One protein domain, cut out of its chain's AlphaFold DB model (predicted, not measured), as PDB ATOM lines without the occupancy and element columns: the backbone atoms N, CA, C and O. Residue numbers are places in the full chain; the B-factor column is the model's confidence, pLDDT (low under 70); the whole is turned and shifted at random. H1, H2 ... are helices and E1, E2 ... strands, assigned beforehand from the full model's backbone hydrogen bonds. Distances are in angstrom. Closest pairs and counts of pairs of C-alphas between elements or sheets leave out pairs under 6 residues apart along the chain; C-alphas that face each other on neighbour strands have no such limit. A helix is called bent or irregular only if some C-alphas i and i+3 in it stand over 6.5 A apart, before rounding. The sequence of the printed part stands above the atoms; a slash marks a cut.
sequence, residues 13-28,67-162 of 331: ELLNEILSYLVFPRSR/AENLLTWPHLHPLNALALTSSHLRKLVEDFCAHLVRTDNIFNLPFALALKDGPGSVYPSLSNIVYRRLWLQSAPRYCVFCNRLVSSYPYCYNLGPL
ATOM      1  N   GLU A  13     198.402 130.840  73.654       85.75
ATOM      2  CA  GLU A  13     197.330 131.821  73.485       85.75
ATOM      3  C   GLU A  13     195.961 131.197  73.769       85.75
ATOM      4  O   GLU A  13     195.191 131.729  74.566       85.75
ATOM      5  N   LEU A  14     195.696 130.024  73.183       85.00
ATOM      6  CA  LEU A  14     194.468 129.266  73.428       85.00
ATOM      7  C   LEU A  14     194.416 128.757  74.865       85.00
ATOM      8  O   LEU A  14     193.352 128.736  75.481       85.00
ATOM      9  N   LEU A  15     195.564 128.373  75.427       83.75
ATOM     10  CA  LEU A  15     195.618 128.010  76.832       83.75
ATOM     11  C   LEU A  15     195.294 129.214  77.719       83.75
ATOM     12  O   LEU A  15     194.472 129.074  78.611       83.75
ATOM     13  N   ASN A  16     195.864 130.391  77.468       82.56
ATOM     14  CA  ASN A  16     195.554 131.612  78.216       82.56
ATOM     15  C   ASN A  16     194.072 131.986  78.112       82.56
ATOM     16  O   ASN A  16     193.472 132.373  79.116       82.56
ATOM     17  N   GLU A  17     193.464 131.814  76.939       83.50
ATOM     18  CA  GLU A  17     192.024 131.988  76.761       83.50
ATOM     19  C   GLU A  17     191.240 131.003  77.644       83.50
ATOM     20  O   GLU A  17     190.396 131.428  78.434       83.50
ATOM     21  N   ILE A  18     191.584 129.710  77.633       82.81
ATOM     22  CA  ILE A  18     190.982 128.708  78.531       82.81
ATOM     23  C   ILE A  18     191.182 129.092  80.002       82.81
ATOM     24  O   ILE A  18     190.237 129.044  80.790       82.81
ATOM     25  N   LEU A  19     192.397 129.486  80.389       82.12
ATOM     26  CA  LEU A  19     192.718 129.887  81.756       82.12
ATOM     27  C   LEU A  19     191.876 131.092  82.179       82.12
ATOM     28  O   LEU A  19     191.410 131.100  83.316       82.12
ATOM     29  N   SER A  20     191.608 132.045  81.282       80.81
ATOM     30  CA  SER A  20     190.744 133.197  81.573       80.81
ATOM     31  C   SER A  20     189.313 132.779  81.934       80.81
ATOM     32  O   SER A  20     188.779 133.245  82.943       80.81
ATOM     33  N   TYR A  21     188.740 131.804  81.219       76.56
ATOM     34  CA  TYR A  21     187.434 131.222  81.553       76.56
ATOM     35  C   TYR A  21     187.456 130.429  82.866       76.56
ATOM     36  O   TYR A  21     186.437 130.326  83.549       76.56
ATOM     37  N   LEU A  22     188.612 129.880  83.251       77.56
ATOM     38  CA  LEU A  22     188.775 129.160  84.514       77.56
ATOM     39  C   LEU A  22     188.982 130.079  85.724       77.56
ATOM     40  O   LEU A  22     188.829 129.590  86.842       77.56
ATOM     41  N   VAL A  23     189.326 131.361  85.543       76.38
ATOM     42  CA  VAL A  23     189.421 132.336  86.652       76.38
ATOM     43  C   VAL A  23     188.038 132.630  87.220       76.38
ATOM     44  O   VAL A  23     187.856 132.622  88.436       76.38
ATOM     45  N   PHE A  24     187.059 132.843  86.343       77.12
ATOM     46  CA  PHE A  24     185.667 133.088  86.710       77.12
ATOM     47  C   PHE A  24     184.773 132.107  85.965       77.12
ATOM     48  O   PHE A  24     184.125 132.489  84.990       77.12
ATOM     49  N   PRO A  25     184.737 130.831  86.387       78.31
ATOM     50  CA  PRO A  25     183.927 129.852  85.694       78.31
ATOM     51  C   PRO A  25     182.464 130.279  85.699       78.31
ATOM     52  O   PRO A  25     181.935 130.781  86.696       78.31
ATOM     53  N   ARG A  26     181.819 130.051  84.560       84.44
ATOM     54  CA  ARG A  26     180.443 130.446  84.296       84.44
ATOM     55  C   ARG A  26     179.567 129.221  84.122       84.44
ATOM     56  O   ARG A  26     179.960 128.193  83.574       84.44
ATOM     57  N   SER A  27     178.347 129.331  84.608       88.81
ATOM     58  CA  SER A  27     177.275 128.389  84.361       88.81
ATOM     59  C   SER A  27     175.963 129.148  84.226       88.81
ATOM     60  O   SER A  27     175.907 130.369  84.350       88.81
ATOM     61  N   ARG A  28     174.885 128.417  83.958       90.38
ATOM     62  CA  ARG A  28     173.557 128.989  83.734       90.38
ATOM     63  C   ARG A  28     172.529 128.380  84.671       90.38
ATOM     64  O   ARG A  28     172.646 127.210  85.043       90.38
ATOM     65  N   ALA A  67     178.029 123.695  86.404       78.25
ATOM     66  CA  ALA A  67     177.672 123.734  87.826       78.25
ATOM     67  C   ALA A  67     176.471 122.846  88.213       78.25
ATOM     68  O   ALA A  67     175.874 123.046  89.271       78.25
ATOM     69  N   GLU A  68     176.106 121.846  87.401       77.00
ATOM     70  CA  GLU A  68     174.983 120.940  87.704       77.00
ATOM     71  C   GLU A  68     175.209 120.069  88.948       77.00
ATOM     72  O   GLU A  68     174.256 119.553  89.523       77.00
ATOM     73  N   ASN A  69     176.466 119.927  89.379       75.62
ATOM     74  CA  ASN A  69     176.862 119.175  90.563       75.62
ATOM     75  C   ASN A  69     177.513 120.075  91.625       75.62
ATOM     76  O   ASN A  69     178.495 119.682  92.245       75.62
ATOM     77  N   LEU A  70     176.966 121.275  91.857       74.88
ATOM     78  CA  LEU A  70     177.503 122.251  92.820       74.88
ATOM     79  C   LEU A  70     177.853 121.641  94.198       74.88
ATOM     80  O   LEU A  70     178.854 122.010  94.800       74.88
ATOM     81  N   LEU A  71     177.067 120.667  94.673       72.94
ATOM     82  CA  LEU A  71     177.272 119.992  95.966       72.94
ATOM     83  C   LEU A  71     178.413 118.957  95.987       72.94
ATOM     84  O   LEU A  71     178.735 118.429  97.050       72.94
ATOM     85  N   THR A  72     178.988 118.610  94.834       69.81
ATOM     86  CA  THR A  72     180.104 117.652  94.721       69.81
ATOM     87  C   THR A  72     181.388 118.322  94.254       69.81
ATOM     88  O   THR A  72     182.333 117.634  93.864       69.81
ATOM     89  N   TRP A  73     181.415 119.652  94.206       66.62
ATOM     90  CA  TRP A  73     182.579 120.359  93.712       66.62
ATOM     91  C   TRP A  73     183.752 120.179  94.675       66.62
ATOM     92  O   TRP A  73     183.591 120.384  95.882       66.62
ATOM     93  N   PRO A  74     184.929 119.772  94.168       59.44
ATOM     94  CA  PRO A  74     186.100 119.637  95.010       59.44
ATOM     95  C   PRO A  74     186.444 121.003  95.605       59.44
ATOM     96  O   PRO A  74     186.303 122.038  94.954       59.44
ATOM     97  N   HIS A  75     186.993 121.014  96.820       60.72
ATOM     98  CA  HIS A  75     187.502 122.236  97.463       60.72
ATOM     99  C   HIS A  75     188.682 122.880  96.709       60.72
ATOM    100  O   HIS A  75     189.244 123.880  97.154       60.72
ATOM    101  N   LEU A  76     189.075 122.313  95.566       65.12
ATOM    102  CA  LEU A  76     190.215 122.714  94.771       65.12
ATOM    103  C   LEU A  76     189.756 123.481  93.522       65.12
ATOM    104  O   LEU A  76     189.008 122.962  92.699       65.12
ATOM    105  N   HIS A  77     190.238 124.713  93.359       71.81
ATOM    106  CA  HIS A  77     189.960 125.540  92.180       71.81
ATOM    107  C   HIS A  77     190.409 124.841  90.872       71.81
ATOM    108  O   HIS A  77     191.458 124.192  90.894       71.81
ATOM    109  N   PRO A  78     189.735 125.012  89.714       75.12
ATOM    110  CA  PRO A  78     190.108 124.346  88.457       75.12
ATOM    111  C   PRO A  78     191.548 124.633  88.013       75.12
ATOM    112  O   PRO A  78     192.291 123.718  87.673       75.12
ATOM    113  N   LEU A  79     192.001 125.885  88.140       75.75
ATOM    114  CA  LEU A  79     193.412 126.240  87.920       75.75
ATOM    115  C   LEU A  79     194.365 125.501  88.865       75.75
ATOM    116  O   LEU A  79     195.529 125.290  88.545       75.75
ATOM    117  N   ASN A  80     193.914 125.153  90.073       74.06
ATOM    118  CA  ASN A  80     194.701 124.322  90.980       74.06
ATOM    119  C   ASN A  80     194.794 122.886  90.505       74.06
ATOM    120  O   ASN A  80     195.894 122.358  90.399       74.06
ATOM    121  N   ALA A  81     193.656 122.300  90.141       78.06
ATOM    122  CA  ALA A  81     193.636 120.957  89.587       78.06
ATOM    123  C   ALA A  81     194.585 120.865  88.382       78.06
ATOM    124  O   ALA A  81     195.416 119.966  88.335       78.06
ATOM    125  N   LEU A  82     194.554 121.868  87.496       79.75
ATOM    126  CA  LEU A  82     195.425 121.952  86.326       79.75
ATOM    127  C   LEU A  82     196.918 122.112  86.671       79.75
ATOM    128  O   LEU A  82     197.769 121.481  86.059       79.75
ATOM    129  N   ALA A  83     197.269 122.916  87.674       81.38
ATOM    130  CA  ALA A  83     198.668 123.074  88.090       81.38
ATOM    131  C   ALA A  83     199.248 121.820  88.779       81.38
ATOM    132  O   ALA A  83     200.468 121.691  88.937       81.38
ATOM    133  N   LEU A  84     198.390 120.903  89.228       81.62
ATOM    134  CA  LEU A  84     198.801 119.638  89.831       81.62
ATOM    135  C   LEU A  84     198.999 118.520  88.799       81.62
ATOM    136  O   LEU A  84     199.623 117.520  89.145       81.62
ATOM    137  N   THR A  85     198.541 118.672  87.549       83.56
ATOM    138  CA  THR A  85     198.636 117.596  86.546       83.56
ATOM    139  C   THR A  85     200.041 117.407  85.979       83.56
ATOM    140  O   THR A  85     200.437 116.272  85.728       83.56
ATOM    141  N   SER A  86     200.810 118.480  85.761       87.00
ATOM    142  CA  SER A  86     202.195 118.393  85.275       87.00
ATOM    143  C   SER A  86     203.027 119.625  85.634       87.00
ATOM    144  O   SER A  86     202.492 120.691  85.944       87.00
ATOM    145  N   SER A  87     204.358 119.499  85.582       85.19
ATOM    146  CA  SER A  87     205.278 120.621  85.824       85.19
ATOM    147  C   SER A  87     205.174 121.716  84.757       85.19
ATOM    148  O   SER A  87     205.352 122.893  85.070       85.19
ATOM    149  N   HIS A  88     204.855 121.350  83.513       84.94
ATOM    150  CA  HIS A  88     204.674 122.304  82.423       84.94
ATOM    151  C   HIS A  88     203.390 123.123  82.596       84.94
ATOM    152  O   HIS A  88     203.445 124.353  82.598       84.94
ATOM    153  N   LEU A  89     202.253 122.459  82.837       83.56
ATOM    154  CA  LEU A  89     200.972 123.133  83.080       83.56
ATOM    155  C   LEU A  89     201.003 123.972  84.352       83.56
ATOM    156  O   LEU A  89     200.453 125.071  84.380       83.56
ATOM    157  N   ARG A  90     201.717 123.503  85.381       85.19
ATOM    158  CA  ARG A  90     202.015 124.305  86.565       85.19
ATOM    159  C   ARG A  90     202.654 125.638  86.195       85.19
ATOM    160  O   ARG A  90     202.126 126.673  86.589       85.19
ATOM    161  N   LYS A  91     203.738 125.617  85.415       83.31
ATOM    162  CA  LYS A  91     204.438 126.836  84.994       83.31
ATOM    163  C   LYS A  91     203.513 127.787  84.228       83.31
ATOM    164  O   LYS A  91     203.487 128.971  84.528       83.31
ATOM    165  N   LEU A  92     202.708 127.264  83.305       85.31
ATOM    166  CA  LEU A  92     201.778 128.067  82.504       85.31
ATOM    167  C   LEU A  92     200.695 128.741  83.360       85.31
ATOM    168  O   LEU A  92     200.447 129.936  83.220       85.31
ATOM    169  N   VAL A  93     200.098 128.003  84.301       83.31
ATOM    170  CA  VAL A  93     199.129 128.565  85.259       83.31
ATOM    171  C   VAL A  93     199.778 129.644  86.129       83.31
ATOM    172  O   VAL A  93     199.151 130.661  86.425       83.31
ATOM    173  N   GLU A  94     201.020 129.428  86.557       78.81
ATOM    174  CA  GLU A  94     201.770 130.372  87.389       78.81
ATOM    175  C   GLU A  94     202.116 131.658  86.638       78.81
ATOM    176  O   GLU A  94     201.893 132.745  87.174       78.81
ATOM    177  N   ASP A  95     202.592 131.546  85.399       81.00
ATOM    178  CA  ASP A  95     202.909 132.686  84.537       81.00
ATOM    179  C   ASP A  95     201.647 133.517  84.247       81.00
ATOM    180  O   ASP A  95     201.671 134.749  84.353       81.00
ATOM    181  N   PHE A  96     200.518 132.848  83.989       83.12
ATOM    182  CA  PHE A  96     199.216 133.486  83.802       83.12
ATOM    183  C   PHE A  96     198.743 134.219  85.067       83.12
ATOM    184  O   PHE A  96     198.391 135.398  85.011       83.12
ATOM    185  N   CYS A  97     198.809 133.577  86.239       77.19
ATOM    186  CA  CYS A  97     198.454 134.228  87.506       77.19
ATOM    187  C   CYS A  97     199.353 135.441  87.791       77.19
ATOM    188  O   CYS A  97     198.860 136.478  88.225       77.19
ATOM    189  N   ALA A  98     200.658 135.341  87.527       74.94
ATOM    190  CA  ALA A  98     201.597 136.448  87.705       74.94
ATOM    191  C   ALA A  98     201.327 137.616  86.743       74.94
ATOM    192  O   ALA A  98     201.623 138.767  87.071       74.94
ATOM    193  N   HIS A  99     200.799 137.344  85.548       78.12
ATOM    194  CA  HIS A  99     200.340 138.381  84.628       78.12
ATOM    195  C   HIS A  99     199.081 139.091  85.151       78.12
ATOM    196  O   HIS A  99     199.050 140.321  85.153       78.12
ATOM    197  N   LEU A 100     198.101 138.346  85.679       75.88
ATOM    198  CA  LEU A 100     196.888 138.926  86.274       75.88
ATOM    199  C   LEU A 100     197.212 139.857  87.446       75.88
ATOM    200  O   LEU A 100     196.775 141.001  87.457       75.88
ATOM    201  N   VAL A 101     198.074 139.418  88.371       71.06
ATOM    202  CA  VAL A 101     198.510 140.253  89.505       71.06
ATOM    203  C   VAL A 101     199.142 141.572  89.042       71.06
ATOM    204  O   VAL A 101     198.849 142.626  89.602       71.06
ATOM    205  N   ARG A 102     200.017 141.520  88.028       69.25
ATOM    206  CA  ARG A 102     200.677 142.716  87.477       69.25
ATOM    207  C   ARG A 102     199.691 143.670  86.804       69.25
ATOM    208  O   ARG A 102     199.933 144.869  86.815       69.25
ATOM    209  N   THR A 103     198.627 143.133  86.218       69.12
ATOM    210  CA  THR A 103     197.630 143.911  85.476       69.12
ATOM    211  C   THR A 103     196.634 144.582  86.417       69.12
ATOM    212  O   THR A 103     196.362 145.766  86.255       69.12
ATOM    213  N   ASP A 104     196.142 143.866  87.431       63.91
ATOM    214  CA  ASP A 104     195.163 144.412  88.379       63.91
ATOM    215  C   ASP A 104     195.795 145.254  89.499       63.91
ATOM    216  O   ASP A 104     195.096 145.998  90.179       63.91
ATOM    217  N   ASN A 105     197.112 145.159  89.718       59.00
ATOM    218  CA  ASN A 105     197.854 145.904  90.748       59.00
ATOM    219  C   ASN A 105     197.317 145.720  92.191       59.00
ATOM    220  O   ASN A 105     197.708 146.436  93.113       59.00
ATOM    221  N   ILE A 106     196.446 144.728  92.419       55.03
ATOM    222  CA  ILE A 106     195.930 144.337  93.736       55.03
ATOM    223  C   ILE A 106     196.992 143.459  94.405       55.03
ATOM    224  O   ILE A 106     196.883 142.236  94.486       55.03
ATOM    225  N   PHE A 107     198.072 144.097  94.849       54.75
ATOM    226  CA  PHE A 107     199.177 143.463  95.563       54.75
ATOM    227  C   PHE A 107     199.137 143.861  97.042       54.75
ATOM    228  O   PHE A 107     200.052 144.483  97.566       54.75
ATOM    229  N   ASN A 108     198.069 143.489  97.747       51.88
ATOM    230  CA  ASN A 108     197.966 143.734  99.189       51.88
ATOM    231  C   ASN A 108     198.576 142.575  99.985       51.88
ATOM    232  O   ASN A 108     197.907 141.957 100.812       51.88
ATOM    233  N   LEU A 109     199.850 142.259  99.729       57.72
ATOM    234  CA  LEU A 109     200.615 141.455 100.679       57.72
ATOM    235  C   LEU A 109     201.317 142.392 101.663       57.72
ATOM    236  O   LEU A 109     202.075 143.263 101.232       57.72
ATOM    237  N   PRO A 110     201.138 142.208 102.982       57.94
ATOM    238  CA  PRO A 110     201.859 142.974 103.989       57.94
ATOM    239  C   PRO A 110     203.299 142.448 104.107       57.94
ATOM    240  O   PRO A 110     203.709 141.922 105.139       57.94
ATOM    241  N   PHE A 111     204.086 142.593 103.033       60.69
ATOM    242  CA  PHE A 111     205.489 142.173 102.982       60.69
ATOM    243  C   PHE A 111     206.302 142.778 104.117       60.69
ATOM    244  O   PHE A 111     207.156 142.099 104.667       60.69
ATOM    245  N   ALA A 112     206.006 144.018 104.509       62.22
ATOM    246  CA  ALA A 112     206.655 144.663 105.644       62.22
ATOM    247  C   ALA A 112     206.422 143.899 106.962       62.22
ATOM    248  O   ALA A 112     207.355 143.725 107.740       62.22
ATOM    249  N   LEU A 113     205.203 143.395 107.189       60.62
ATOM    250  CA  LEU A 113     204.843 142.632 108.388       60.62
ATOM    251  C   LEU A 113     205.433 141.213 108.348       60.62
ATOM    252  O   LEU A 113     205.923 140.712 109.355       60.62
ATOM    253  N   ALA A 114     205.466 140.589 107.168       65.38
ATOM    254  CA  ALA A 114     206.099 139.284 106.988       65.38
ATOM    255  C   ALA A 114     207.633 139.331 107.098       65.38
ATOM    256  O   ALA A 114     208.238 138.408 107.637       65.38
ATOM    257  N   LEU A 115     208.273 140.395 106.596       67.00
ATOM    258  CA  LEU A 115     209.719 140.616 106.718       67.00
ATOM    259  C   LEU A 115     210.131 140.852 108.172       67.00
ATOM    260  O   LEU A 115     211.213 140.434 108.575       67.00
ATOM    261  N   LYS A 116     209.272 141.521 108.944       75.25
ATOM    262  CA  LYS A 116     209.524 141.858 110.344       75.25
ATOM    263  C   LYS A 116     209.231 140.695 111.295       75.25
ATOM    264  O   LYS A 116     210.070 140.366 112.124       75.25
ATOM    265  N   ASP A 117     208.056 140.082 111.160       77.81
ATOM    266  CA  ASP A 117     207.493 139.156 112.154       77.81
ATOM    267  C   ASP A 117     207.425 137.698 111.639       77.81
ATOM    268  O   ASP A 117     206.912 136.802 112.308       77.81
ATOM    269  N   GLY A 118     207.974 137.447 110.446       68.38
ATOM    270  CA  GLY A 118     208.069 136.133 109.820       68.38
ATOM    271  C   GLY A 118     206.864 135.763 108.942       68.38
ATOM    272  O   GLY A 118     205.782 136.327 109.050       68.38
ATOM    273  N   PRO A 119     206.999 134.763 108.061       60.62
ATOM    274  CA  PRO A 119     205.980 134.429 107.063       60.62
ATOM    275  C   PRO A 119     204.653 133.884 107.639       60.62
ATOM    276  O   PRO A 119     203.647 133.825 106.933       60.62
ATOM    277  N   GLY A 120     204.605 133.495 108.915       62.53
ATOM    278  CA  GLY A 120     203.372 133.115 109.615       62.53
ATOM    279  C   GLY A 120     202.556 134.289 110.170       62.53
ATOM    280  O   GLY A 120     201.422 134.069 110.584       62.53
ATOM    281  N   SER A 121     203.104 135.510 110.182       65.88
ATOM    282  CA  SER A 121     202.485 136.689 110.814       65.88
ATOM    283  C   SER A 121     201.403 137.364 109.968       65.88
ATOM    284  O   SER A 121     200.724 138.278 110.431       65.88
ATOM    285  N   VAL A 122     201.238 136.926 108.722       61.03
ATOM    286  CA  VAL A 122     200.322 137.519 107.750       61.03
ATOM    287  C   VAL A 122     199.320 136.477 107.278       61.03
ATOM    288  O   VAL A 122     199.652 135.297 107.170       61.03
ATOM    289  N   TYR A 123     198.084 136.900 107.011       53.91
ATOM    290  CA  TYR A 123     197.065 136.032 106.431       53.91
ATOM    291  C   TYR A 123     196.917 136.314 104.926       53.91
ATOM    292  O   TYR A 123     196.708 137.474 104.571       53.91
ATOM    293  N   PRO A 124     196.980 135.287 104.053       53.72
ATOM    294  CA  PRO A 124     197.385 133.910 104.353       53.72
ATOM    295  C   PRO A 124     198.889 133.804 104.658       53.72
ATOM    296  O   PRO A 124     199.684 134.609 104.176       53.72
ATOM    297  N   SER A 125     199.285 132.782 105.432       58.91
ATOM    298  CA  SER A 125     200.696 132.552 105.770       58.91
ATOM    299  C   SER A 125     201.552 132.389 104.513       58.91
ATOM    300  O   SER A 125     201.278 131.554 103.647       58.91
ATOM    301  N   LEU A 126     202.649 133.140 104.471       57.44
ATOM    302  CA  LEU A 126     203.683 133.081 103.445       57.44
ATOM    303  C   LEU A 126     204.638 131.885 103.617       57.44
ATOM    304  O   LEU A 126     205.519 131.663 102.792       57.44
ATOM    305  N   SER A 127     204.500 131.075 104.667       52.53
ATOM    306  CA  SER A 127     205.429 129.960 104.918       52.53
ATOM    307  C   SER A 127     205.253 128.840 103.887       52.53
ATOM    308  O   SER A 127     206.166 128.059 103.642       52.53
ATOM    309  N   ASN A 128     204.082 128.805 103.243       47.03
ATOM    310  CA  ASN A 128     203.693 127.841 102.223       47.03
ATOM    311  C   ASN A 128     203.552 128.497 100.833       47.03
ATOM    312  O   ASN A 128     202.688 128.081 100.052       47.03
ATOM    313  N   ILE A 129     204.400 129.488 100.484       48.88
ATOM    314  CA  ILE A 129     204.516 130.064  99.114       48.88
ATOM    315  C   ILE A 129     205.115 129.031  98.130       48.88
ATOM    316  O   ILE A 129     206.033 129.285  97.360       48.88
ATOM    317  N   VAL A 130     204.592 127.813  98.138       42.78
ATOM    318  CA  VAL A 130     204.653 126.906  96.993       42.78
ATOM    319  C   VAL A 130     203.379 127.069  96.151       42.78
ATOM    320  O   VAL A 130     203.362 126.713  94.977       42.78
ATOM    321  N   TYR A 131     202.340 127.733  96.683       45.22
ATOM    322  CA  TYR A 131     201.265 128.301  95.871       45.22
ATOM    323  C   TYR A 131     201.594 129.737  95.454       45.22
ATOM    324  O   TYR A 131     201.306 130.696  96.162       45.22
ATOM    325  N   ARG A 132     202.157 129.876  94.253       48.25
ATOM    326  CA  ARG A 132     202.394 131.117  93.485       48.25
ATOM    327  C   ARG A 132     201.106 131.916  93.134       48.25
ATOM    328  O   ARG A 132     200.942 132.375  92.010       48.25
ATOM    329  N   ARG A 133     200.139 132.059  94.047       55.56
ATOM    330  CA  ARG A 133     198.740 132.446  93.746       55.56
ATOM    331  C   ARG A 133     198.236 133.663  94.515       55.56
ATOM    332  O   ARG A 133     197.150 133.603  95.081       55.56
ATOM    333  N   LEU A 134     198.975 134.769  94.477       56.00
ATOM    334  CA  LEU A 134     198.467 136.049  94.986       56.00
ATOM    335  C   LEU A 134     197.078 136.353  94.421       56.00
ATOM    336  O   LEU A 134     196.148 136.571  95.183       56.00
ATOM    337  N   TRP A 135     196.929 136.252  93.091       62.91
ATOM    338  CA  TRP A 135     195.674 136.594  92.432       62.91
ATOM    339  C   TRP A 135     194.521 135.690  92.845       62.91
ATOM    340  O   TRP A 135     193.510 136.191  93.287       62.91
ATOM    341  N   LEU A 136     194.630 134.358  92.773       62.97
ATOM    342  CA  LEU A 136     193.485 133.493  93.122       62.97
ATOM    343  C   LEU A 136     193.103 133.559  94.608       62.97
ATOM    344  O   LEU A 136     192.010 133.138  94.981       62.97
ATOM    345  N   GLN A 137     194.006 134.060  95.452       61.66
ATOM    346  CA  GLN A 137     193.740 134.346  96.857       61.66
ATOM    347  C   GLN A 137     193.167 135.747  97.089       61.66
ATOM    348  O   GLN A 137     192.597 135.953  98.152       61.66
ATOM    349  N   SER A 138     193.302 136.686  96.150       64.12
ATOM    350  CA  SER A 138     192.801 138.063  96.269       64.12
ATOM    351  C   SER A 138     191.697 138.428  95.265       64.12
ATOM    352  O   SER A 138     191.049 139.461  95.418       64.12
ATOM    353  N   ALA A 139     191.466 137.596  94.247       73.12
ATOM    354  CA  ALA A 139     190.546 137.826  93.143       73.12
ATOM    355  C   ALA A 139     189.109 137.989  93.654       73.12
ATOM    356  O   ALA A 139     188.648 137.197  94.477       73.12
ATOM    357  N   PRO A 140     188.334 138.956  93.162       78.50
ATOM    358  CA  PRO A 140     186.929 139.042  93.533       78.50
ATOM    359  C   PRO A 140     186.214 137.729  93.181       78.50
ATOM    360  O   PRO A 140     186.353 137.205  92.080       78.50
ATOM    361  N   ARG A 141     185.473 137.146  94.123       79.50
ATOM    362  CA  ARG A 141     184.756 135.889  93.894       79.50
ATOM    363  C   ARG A 141     183.346 136.199  93.422       79.50
ATOM    364  O   ARG A 141     182.535 136.738  94.178       79.50
ATOM    365  N   TYR A 142     183.052 135.816  92.189       83.75
ATOM    366  CA  TYR A 142     181.752 136.023  91.564       83.75
ATOM    367  C   TYR A 142     180.868 134.781  91.661       83.75
ATOM    368  O   TYR A 142     181.345 133.649  91.765       83.75
ATOM    369  N   CYS A 143     179.556 134.991  91.611       86.81
ATOM    370  CA  CYS A 143     178.598 133.906  91.501       86.81
ATOM    371  C   CYS A 143     178.755 133.209  90.143       86.81
ATOM    372  O   CYS A 143     178.592 133.849  89.101       86.81
ATOM    373  N   VAL A 144     178.961 131.888  90.163       87.75
ATOM    374  CA  VAL A 144     179.102 131.039  88.964       87.75
ATOM    375  C   VAL A 144     177.904 131.141  88.010       87.75
ATOM    376  O   VAL A 144     178.058 130.926  86.818       87.75
ATOM    377  N   PHE A 145     176.715 131.499  88.504       89.56
ATOM    378  CA  PHE A 145     175.509 131.642  87.685       89.56
ATOM    379  C   PHE A 145     175.302 133.079  87.193       89.56
ATOM    380  O   PHE A 145     175.268 133.334  85.991       89.56
ATOM    381  N   CYS A 146     175.176 134.040  88.113       89.81
ATOM    382  CA  CYS A 146     174.760 135.399  87.762       89.81
ATOM    383  C   CYS A 146     175.890 136.416  87.635       89.81
ATOM    384  O   CYS A 146     175.635 137.559  87.290       89.81
ATOM    385  N   ASN A 147     177.144 136.038  87.873       89.56
ATOM    386  CA  ASN A 147     178.283 136.967  87.905       89.56
ATOM    387  C   ASN A 147     178.227 138.053  88.975       89.56
ATOM    388  O   ASN A 147     179.042 138.966  88.943       89.56
ATOM    389  N   ARG A 148     177.289 138.001  89.920       89.44
ATOM    390  CA  ARG A 148     177.273 138.978  91.007       89.44
ATOM    391  C   ARG A 148     178.511 138.786  91.877       89.44
ATOM    392  O   ARG A 148     178.838 137.646  92.210       89.44
ATOM    393  N   LEU A 149     179.180 139.872  92.261       87.06
ATOM    394  CA  LEU A 149     180.258 139.820  93.246       87.06
ATOM    395  C   LEU A 149     179.703 139.283  94.573       87.06
ATOM    396  O   LEU A 149     178.750 139.842  95.114       87.06
ATOM    397  N   VAL A 150     180.266 138.183  95.072       84.50
ATOM    398  CA  VAL A 150     179.827 137.531  96.318       84.50
ATOM    399  C   VAL A 150     180.782 137.849  97.465       84.50
ATOM    400  O   VAL A 150     180.338 138.058  98.588       84.50
ATOM    401  N   SER A 151     182.089 137.890  97.207       77.69
ATOM    402  CA  SER A 151     183.087 138.227  98.226       77.69
ATOM    403  C   SER A 151     184.320 138.854  97.588       77.69
ATOM    404  O   SER A 151     184.814 138.370  96.570       77.69
ATOM    405  N   SER A 152     184.824 139.918  98.203       77.44
ATOM    406  CA  SER A 152     186.143 140.486  97.943       77.44
ATOM    407  C   SER A 152     187.135 140.016  99.006       77.44
ATOM    408  O   SER A 152     186.749 139.576 100.088       77.44
ATOM    409  N   TYR A 153     188.422 140.115  98.697       69.19
ATOM    410  CA  TYR A 153     189.476 139.889  99.678       69.19
ATOM    411  C   TYR A 153     189.407 140.908 100.836       69.19
ATOM    412  O   TYR A 153     189.129 142.080 100.566       69.19
ATOM    413  N   PRO A 154     189.711 140.517 102.093       65.75
ATOM    414  CA  PRO A 154     189.962 139.152 102.564       65.75
ATOM    415  C   PRO A 154     188.670 138.327 102.628       65.75
ATOM    416  O   PRO A 154     187.650 138.783 103.137       65.75
ATOM    417  N   TYR A 155     188.706 137.095 102.114       66.50
ATOM    418  CA  TYR A 155     187.505 136.260 102.065       66.50
ATOM    419  C   TYR A 155     187.115 135.722 103.440       66.50
ATOM    420  O   TYR A 155     187.969 135.391 104.263       66.50
ATOM    421  N   CYS A 156     185.819 135.487 103.634       62.19
ATOM    422  CA  CYS A 156     185.346 134.663 104.739       62.19
ATOM    423  C   CYS A 156     185.769 133.195 104.533       62.19
ATOM    424  O   CYS A 156     185.539 132.607 103.474       62.19
ATOM    425  N   TYR A 157     186.338 132.590 105.578       55.31
ATOM    426  CA  TYR A 157     186.912 131.234 105.587       55.31
ATOM    427  C   TYR A 157     185.939 130.110 105.196       55.31
ATOM    428  O   TYR A 157     186.371 129.046 104.765       55.31
ATOM    429  N   ASN A 158     184.631 130.347 105.308       58.72
ATOM    430  CA  ASN A 158     183.596 129.330 105.089       58.72
ATOM    431  C   ASN A 158     183.224 129.145 103.611       58.72
ATOM    432  O   ASN A 158     182.340 128.357 103.279       58.72
ATOM    433  N   LEU A 159     183.864 129.894 102.716       56.09
ATOM    434  CA  LEU A 159     183.508 129.940 101.311       56.09
ATOM    435  C   LEU A 159     184.534 129.152 100.491       56.09
ATOM    436  O   LEU A 159     185.718 129.497 100.449       56.09
ATOM    437  N   GLY A 160     184.077 128.091  99.818       58.06
ATOM    438  CA  GLY A 160     184.887 127.320  98.871       58.06
ATOM    439  C   GLY A 160     185.375 128.158  97.674       58.06
ATOM    440  O   GLY A 160     184.988 129.319  97.522       58.06
ATOM    441  N   PRO A 161     186.218 127.591  96.790       53.94
ATOM    442  CA  PRO A 161     186.815 128.321  95.662       53.94
ATOM    443  C   PRO A 161     185.796 128.788  94.615       53.94
ATOM    444  O   PRO A 161     186.122 129.598  93.756       53.94
ATOM    445  N   LEU A 162     184.582 128.246  94.658       60.91
ATOM    446  CA  LEU A 162     183.548 128.428  93.660       60.91
ATOM    447  C   LEU A 162     182.241 128.726  94.381       60.91
ATOM    448  O   LEU A 162     181.850 127.990  95.287       60.91
TER     449      LEU A 162
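Overview. This is residues 13 to 28 and 67 to 162 of the 331 residues of an uncharacterized protein of Lophiotrema nucula (UniProt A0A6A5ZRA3). Look for a small cluster of helices built round one long helix, H4: H3 folds back along its first part as a helical hairpin, H1 crosses it, and the short H6 packs on its residues 97 to 101. From this cluster the printed part reaches both ways along its longest axis, to H5 at one end, from which the loop of residues 118 to 133 leads back to H6, and to H2 and the cut ends at residues 28 and 67 at the other. The printed part has 112 residues, with six named helices and one named strand in the order H1 H2 H3 H4 H5 H6 E1, and its class is mostly helix. The whole is compact, with a radius of gyration of the C-alphas of 14.8 A and spans of 46 by 32 by 26 A.

Arrangement. Begin at H1, residues 13 to 23, which touches H3, residues 78 to 85, opposite ways at a steep tilt of 56 degrees; their closest C-alphas, Leu 22 and Pro 78, are 6.4 A apart. H4, residues 87 to 104, is the hub, touching three helices. H1 and H4 only just touch, with 3 pairs of C-alphas within 8 A, the closest being Asn 16 and Phe 96 at 6.9 A. H3 and H4 form a helical hairpin, opposite ways at a shallow tilt of 33 degrees, only just short of steep; H4 touches H3 with residues 89 to 94 alone, and their closest C-alphas, Ala 83 and Arg 90, are 3.9 A apart. H6, residues 134 to 138, touches H4, the closest C-alphas being Trp 135 and Val 101 at 5.5 A. H2, residues 67 to 72, and H5, residues 111 to 117, touch no helix. E1, residues 149 to 151, pairs with no named strand, but residues 141 to 142 pair with it, antiparallel. Every O i to N i+4 pair is within hydrogen-bond range in H1, H3, H4, H5 and H6; in H2 it is 0 of 2, with 2 of 3 O i to N i+3 pairs within range.

Along the chain. Find C-alpha 13 at (197.330, 131.821, 73.485); from there H1 runs 15.4 A to C-alpha 23. H2 is irregular, with C-alphas 68 and 71 8.6 A apart. H3 measures 11.0 A. H4 starts at C-alpha 87, (205.278, 120.621, 85.824), and runs 26.0 A. H5 measures 9.9 A and H6 6.1 A. E1 ends at C-alpha 151, (183.087, 138.227, 98.226).

Size, cuts and confidence. The C-alphas of Arg 28 and Lys 116, the two farthest apart, are 46.6 A apart. Residues 29 to 66 are not printed, and C-alphas 28 and 67 are 7.8 A apart across this cut. The link from H5 to H6 is long, with 16 residues. The mean pLDDT of the printed part is 71.4, and 50 residues are under 70, among them 102 to 115 and 118 to 138.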